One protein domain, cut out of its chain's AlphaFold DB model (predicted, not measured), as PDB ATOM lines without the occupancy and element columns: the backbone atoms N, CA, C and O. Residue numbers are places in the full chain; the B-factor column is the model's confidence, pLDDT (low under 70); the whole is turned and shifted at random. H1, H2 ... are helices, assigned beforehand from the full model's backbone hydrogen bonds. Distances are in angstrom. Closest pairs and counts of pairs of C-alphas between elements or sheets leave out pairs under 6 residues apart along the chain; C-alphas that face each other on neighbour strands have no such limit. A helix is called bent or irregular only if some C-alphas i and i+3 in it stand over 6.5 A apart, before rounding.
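AT A GLANCE: This is residues 71 to 114 of the 115 residues of an uncharacterized protein of Acidobacteria bacterium (UniProt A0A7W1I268). The model shows a lopsided helical hairpin: one long helix, H2, with a shorter helix, H1, folded back side by side with its first part. Residues 106 to 114, of which 106 to 112 belong to H2, stand free and stick out beyond H1 as an arm. The printed part has 44 residues with two named helices, H1 then H2, and no named strand; its class is all helix. It is loose, with a radius of gyration of the C-alphas of 12.9 A, and its C-alphas span 43 by 16 by 6 A, a rod.

IN THESE COORDINATES: H2 is the longest helix, residues 87 to 112, and measures 37.2 A from first to last C-alpha. It begins at C-alpha 87 (95.921, 192.371, 108.974) and ends at C-alpha 112 (105.587, 204.713, 75.204). H1, residues 71 to 82, measures 16.9 A and begins at C-alpha 71 (101.035, 194.646, 87.997). Neither helix is bent.

HOW THE PARTS SIT: H2 and H1 touch, with 8 pairs of C-alphas within 8 A. Their closest C-alphas are those of Asp 71 and Arg 101, 5.4 A apart. Their lines stand at a shallow tilt of 5 degrees, and they run opposite ways as a helical hairpin. Their centres are 11.5 A apart. In H1 and H2 every O i to N i+4 pair is within hydrogen-bond range.

THE WHOLE: The two C-alphas farthest apart are those of Arg 86 and Ala 114, at 42.9 A. Without the stretch that stands free, the body has 35 residues and spans 28 by 16 by 5 A. The printed part has no cut, and the link from H1 to H2, four residues, is tight. The mean pLDDT of the printed part is 81.5, and residues 109 to 114 are under 70.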
ATOM      1  N   ASP A  71     102.204 194.034  87.364       79.31
ATOM      2  CA  ASP A  71     101.035 194.646  87.997       79.31
ATOM      3  C   ASP A  71      99.930 193.623  88.313       79.31
ATOM      4  O   ASP A  71      99.487 193.522  89.457       79.31
ATOM      5  N   ARG A  72      99.541 192.812  87.322       79.75
ATOM      6  CA  ARG A  72      98.505 191.791  87.488       79.75
ATOM      7  C   ARG A  72      98.953 190.666  88.416       79.75
ATOM      8  O   ARG A  72      98.191 190.256  89.282       79.75
ATOM      9  N   TYR A  73     100.201 190.225  88.285       84.25
ATOM     10  CA  TYR A  73     100.788 189.225  89.173       84.25
ATOM     11  C   TYR A  73     100.745 189.664  90.642       84.25
ATOM     12  O   TYR A  73     100.326 188.890  91.497       84.25
ATOM     13  N   LEU A  74     101.125 190.911  90.944       88.00
ATOM     14  CA  LEU A  74     101.118 191.428  92.316       88.00
ATOM     15  C   LEU A  74      99.701 191.534  92.899       88.00
ATOM     16  O   LEU A  74      99.515 191.265  94.084       88.00
ATOM     17  N   GLN A  75      98.703 191.889  92.083       85.56
ATOM     18  CA  GLN A  75      97.298 191.891  92.505       85.56
ATOM     19  C   GLN A  75      96.809 190.480  92.844       85.56
ATOM     20  O   GLN A  75      96.259 190.256  93.923       85.56
ATOM     21  N   ASP A  76      97.051 189.527  91.940       84.88
ATOM     22  CA  ASP A  76      96.659 188.133  92.133       84.88
ATOM     23  C   ASP A  76      97.358 187.555  93.372       84.88
ATOM     24  O   ASP A  76      96.730 186.904  94.205       84.88
ATOM     25  N   TRP A  77      98.647 187.849  93.548       87.56
ATOM     26  CA  TRP A  77      99.426 187.406  94.697       87.56
ATOM     27  C   TRP A  77      98.903 187.971  96.023       87.56
ATOM     28  O   TRP A  77      98.722 187.204  96.968       87.56
ATOM     29  N   LEU A  78      98.599 189.273  96.097       89.69
ATOM     30  CA  LEU A  78      98.019 189.875  97.303       89.69
ATOM     31  C   LEU A  78      96.687 189.220  97.673       89.69
ATOM     32  O   LEU A  78      96.508 188.829  98.825       89.69
ATOM     33  N   LYS A  79      95.801 189.005  96.695       88.00
ATOM     34  CA  LYS A  79      94.509 188.342  96.920       88.00
ATOM     35  C   LYS A  79      94.669 186.944  97.532       88.00
ATOM     36  O   LYS A  79      93.906 186.557  98.408       88.00
ATOM     37  N   HIS A  80      95.691 186.194  97.119       86.06
ATOM     38  CA  HIS A  80      95.983 184.877  97.699       86.06
ATOM     39  C   HIS A  80      96.613 184.945  99.098       86.06
ATOM     40  O   HIS A  80      96.551 183.969  99.848       86.06
ATOM     41  N   LYS A  81      97.269 186.056  99.450       85.38
ATOM     42  CA  LYS A  81      97.921 186.241 100.754       85.38
ATOM     43  C   LYS A  81      96.991 186.800 101.824       85.38
ATOM     44  O   LYS A  81      97.271 186.578 102.997       85.38
ATOM     45  N   GLU A  82      95.900 187.455 101.440       81.88
ATOM     46  CA  GLU A  82      94.922 188.062 102.352       81.88
ATOM     47  C   GLU A  82      94.397 187.076 103.407       81.88
ATOM     48  O   GLU A  82      94.414 187.382 104.593       81.88
ATOM     49  N   SER A  83      94.052 185.847 103.012       79.00
ATOM     50  CA  SER A  83      93.556 184.823 103.947       79.00
ATOM     51  C   SER A  83      94.634 184.193 104.836       79.00
ATOM     52  O   SER A  83      94.311 183.509 105.804       79.00
ATOM     53  N   ARG A  84      95.921 184.384 104.512       81.19
ATOM     54  CA  ARG A  84      97.057 183.741 105.200       81.19
ATOM     55  C   ARG A  84      97.850 184.690 106.091       81.19
ATOM     56  O   ARG A  84      98.710 184.235 106.842       81.19
ATOM     57  N   LEU A  85      97.623 185.996 105.980       87.50
ATOM     58  CA  LEU A  85      98.384 187.010 106.695       87.50
ATOM     59  C   LEU A  85      97.519 187.708 107.737       87.50
ATOM     60  O   LEU A  85      96.351 188.000 107.516       87.50
ATOM     61  N   ARG A  86      98.134 188.047 108.873       85.88
ATOM     62  CA  ARG A  86      97.508 188.943 109.848       85.88
ATOM     63  C   ARG A  86      97.309 190.333 109.222       85.88
ATOM     64  O   ARG A  86      98.184 190.758 108.460       85.88
ATOM     65  N   PRO A  87      96.260 191.089 109.603       87.44
ATOM     66  CA  PRO A  87      95.921 192.371 108.974       87.44
ATOM     67  C   PRO A  87      97.099 193.350 108.858       87.44
ATOM     68  O   PRO A  87      97.324 193.954 107.813       87.44
ATOM     69  N   ARG A  88      97.928 193.444 109.906       86.88
ATOM     70  CA  ARG A  88      99.097 194.337 109.940       86.88
ATOM     71  C   ARG A  88     100.218 193.917 108.980       86.88
ATOM     72  O   ARG A  88     100.860 194.768 108.368       86.88
ATOM     73  N   ALA A  89     100.431 192.611 108.816       84.69
ATOM     74  CA  ALA A  89     101.370 192.096 107.826       84.69
ATOM     75  C   ALA A  89     100.831 192.356 106.414       84.69
ATOM     76  O   ALA A  89     101.545 192.903 105.579       84.69
ATOM     77  N   PHE A  90      99.551 192.059 106.172       89.00
ATOM     78  CA  PHE A  90      98.906 192.287 104.879       89.00
ATOM     79  C   PHE A  90      98.984 193.752 104.419       89.00
ATOM     80  O   PHE A  90      99.378 194.003 103.280       89.00
ATOM     81  N   ALA A  91      98.729 194.713 105.314       89.31
ATOM     82  CA  ALA A  91      98.850 196.144 105.019       89.31
ATOM     83  C   ALA A  91     100.267 196.537 104.552       89.31
ATOM     84  O   ALA A  91     100.431 197.305 103.604       89.31
ATOM     85  N   THR A  92     101.300 195.947 105.163       90.56
ATOM     86  CA  THR A  92     102.704 196.171 104.776       90.56
ATOM     87  C   THR A  92     102.980 195.642 103.364       90.56
ATOM     88  O   THR A  92     103.590 196.322 102.536       90.56
ATOM     89  N   TYR A  93     102.475 194.446 103.042       86.19
ATOM     90  CA  TYR A  93     102.593 193.867 101.702       86.19
ATOM     91  C   TYR A  93     101.818 194.658 100.643       86.19
ATOM     92  O   TYR A  93     102.326 194.854  99.535       86.19
ATOM     93  N   GLN A  94     100.623 195.157 100.974       89.31
ATOM     94  CA  GLN A  94      99.851 196.040 100.099       89.31
ATOM     95  C   GLN A  94     100.622 197.320  99.768       89.31
ATOM     96  O   GLN A  94     100.688 197.709  98.599       89.31
ATOM     97  N   GLN A  95     101.245 197.949 100.768       91.31
ATOM     98  CA  GLN A  95     102.021 199.170 100.568       91.31
ATOM     99  C   GLN A  95     103.216 198.931  99.634       91.31
ATOM    100  O   GLN A  95     103.403 199.670  98.665       91.31
ATOM    101  N   ALA A  96     103.983 197.861  99.862       89.38
ATOM    102  CA  ALA A  96     105.127 197.510  99.021       89.38
ATOM    103  C   ALA A  96     104.714 197.207  97.568       89.38
ATOM    104  O   ALA A  96     105.337 197.695  96.620       89.38
ATOM    105  N   ALA A  97     103.627 196.452  97.380       89.00
ATOM    106  CA  ALA A  97     103.090 196.158  96.057       89.00
ATOM    107  C   ALA A  97     102.595 197.425  95.340       89.00
ATOM    108  O   ALA A  97     102.850 197.580  94.149       89.00
ATOM    109  N   SER A  98     101.947 198.356  96.048       88.69
ATOM    110  CA  SER A  98     101.492 199.636  95.484       88.69
ATOM    111  C   SER A  98     102.657 200.466  94.927       88.69
ATOM    112  O   SER A  98     102.622 200.906  93.774       88.69
ATOM    113  N   VAL A  99     103.752 200.583  95.687       89.62
ATOM    114  CA  VAL A  99     104.968 201.290  95.244       89.62
ATOM    115  C   VAL A  99     105.588 200.623  94.012       89.62
ATOM    116  O   VAL A  99     105.945 201.306  93.047       89.62
ATOM    117  N   ALA A 100     105.701 199.292  94.016       84.94
ATOM    118  CA  ALA A 100     106.241 198.544  92.882       84.94
ATOM    119  C   ALA A 100     105.391 198.735  91.615       84.94
ATOM    120  O   ALA A 100     105.930 198.985  90.535       84.94
ATOM    121  N   ARG A 101     104.061 198.700  91.752       86.69
ATOM    122  CA  ARG A 101     103.115 198.921  90.650       86.69
ATOM    123  C   ARG A 101     103.245 200.325  90.068       86.69
ATOM    124  O   ARG A 101     103.401 200.465  88.857       86.69
ATOM    125  N   HIS A 102     103.289 201.354  90.913       84.69
ATOM    126  CA  HIS A 102     103.451 202.740  90.469       84.69
ATOM    127  C   HIS A 102     104.745 202.947  89.659       84.69
ATOM    128  O   HIS A 102     104.750 203.621  88.630       84.69
ATOM    129  N   ARG A 103     105.858 202.328  90.077       84.38
ATOM    130  CA  ARG A 103     107.133 202.388  89.336       84.38
ATOM    131  C   ARG A 103     107.041 201.719  87.962       84.38
ATOM    132  O   ARG A 103     107.542 202.272  86.988       84.38
ATOM    133  N   VAL A 104     106.371 200.567  87.875       82.75
ATOM    134  CA  VAL A 104     106.151 199.854  86.604       82.75
ATOM    135  C   VAL A 104     105.279 200.669  85.646       82.75
ATOM    136  O   VAL A 104     105.563 200.695  84.449       82.75
ATOM    137  N   HIS A 105     104.252 201.355  86.152       79.06
ATOM    138  CA  HIS A 105     103.405 202.233  85.341       79.06
ATOM    139  C   HIS A 105     104.190 203.418  84.768       79.06
ATOM    140  O   HIS A 105     104.222 203.576  83.547       79.06
ATOM    141  N   ARG A 106     104.937 204.152  85.604       81.56
ATOM    142  CA  ARG A 106     105.762 205.279  85.131       81.56
ATOM    143  C   ARG A 106     106.828 204.863  84.115       81.56
ATOM    144  O   ARG A 106     107.058 205.568  83.137       81.56
ATOM    145  N   ALA A 107     107.457 203.703  84.305       73.31
ATOM    146  CA  ALA A 107     108.444 203.184  83.358       73.31
ATOM    147  C   ALA A 107     107.829 202.849  81.984       73.31
ATOM    148  O   ALA A 107     108.471 203.048  80.954       73.31
ATOM    149  N   ARG A 108     106.579 202.366  81.954       73.06
ATOM    150  CA  ARG A 108     105.852 202.086  80.706       73.06
ATOM    151  C   ARG A 108     105.427 203.353  79.977       73.06
ATOM    152  O   ARG A 108     105.547 203.403  78.758       73.06
ATOM    153  N   GLU A 109     104.952 204.356  80.708       69.56
ATOM    154  CA  GLU A 109     104.575 205.658  80.146       69.56
ATOM    155  C   GLU A 109     105.788 206.346  79.507       69.56
ATOM    156  O   GLU A 109     105.716 206.776  78.356       69.56
ATOM    157  N   ALA A 110     106.940 206.319  80.185       68.88
ATOM    158  CA  ALA A 110     108.198 206.834  79.647       68.88
ATOM    159  C   ALA A 110     108.659 206.090  78.377       68.88
ATOM    160  O   ALA A 110     109.119 206.715  77.426       68.88
ATOM    161  N   GLN A 111     108.505 204.761  78.323       57.56
ATOM    162  CA  GLN A 111     108.845 203.963  77.136       57.56
ATOM    163  C   GLN A 111     107.866 204.149  75.967       57.56
ATOM    164  O   GLN A 111     108.260 203.960  74.817       57.56
ATOM    165  N   SER A 112     106.602 204.487  76.240       53.56
ATOM    166  CA  SER A 112     105.587 204.713  75.204       53.56
ATOM    167  C   SER A 112     105.629 206.124  74.624       53.56
ATOM    168  O   SER A 112     105.185 206.303  73.499       53.56
ATOM    169  N   SER A 113     106.156 207.101  75.368       49.56
ATOM    170  CA  SER A 113     106.318 208.486  74.909       49.56
ATOM    171  C   SER A 113     107.587 208.714  74.073       49.56
ATOM    172  O   SER A 113     107.758 209.792  73.515       49.56
ATOM    173  N   ALA A 114     108.482 207.723  74.007       50.78
ATOM    174  CA  ALA A 114     109.751 207.768  73.274       50.78
ATOM    175  C   ALA A 114     109.707 207.025  71.919       50.78
ATOM    176  O   ALA A 114     110.754 206.727  71.345       50.78
TER     177      ALA A 114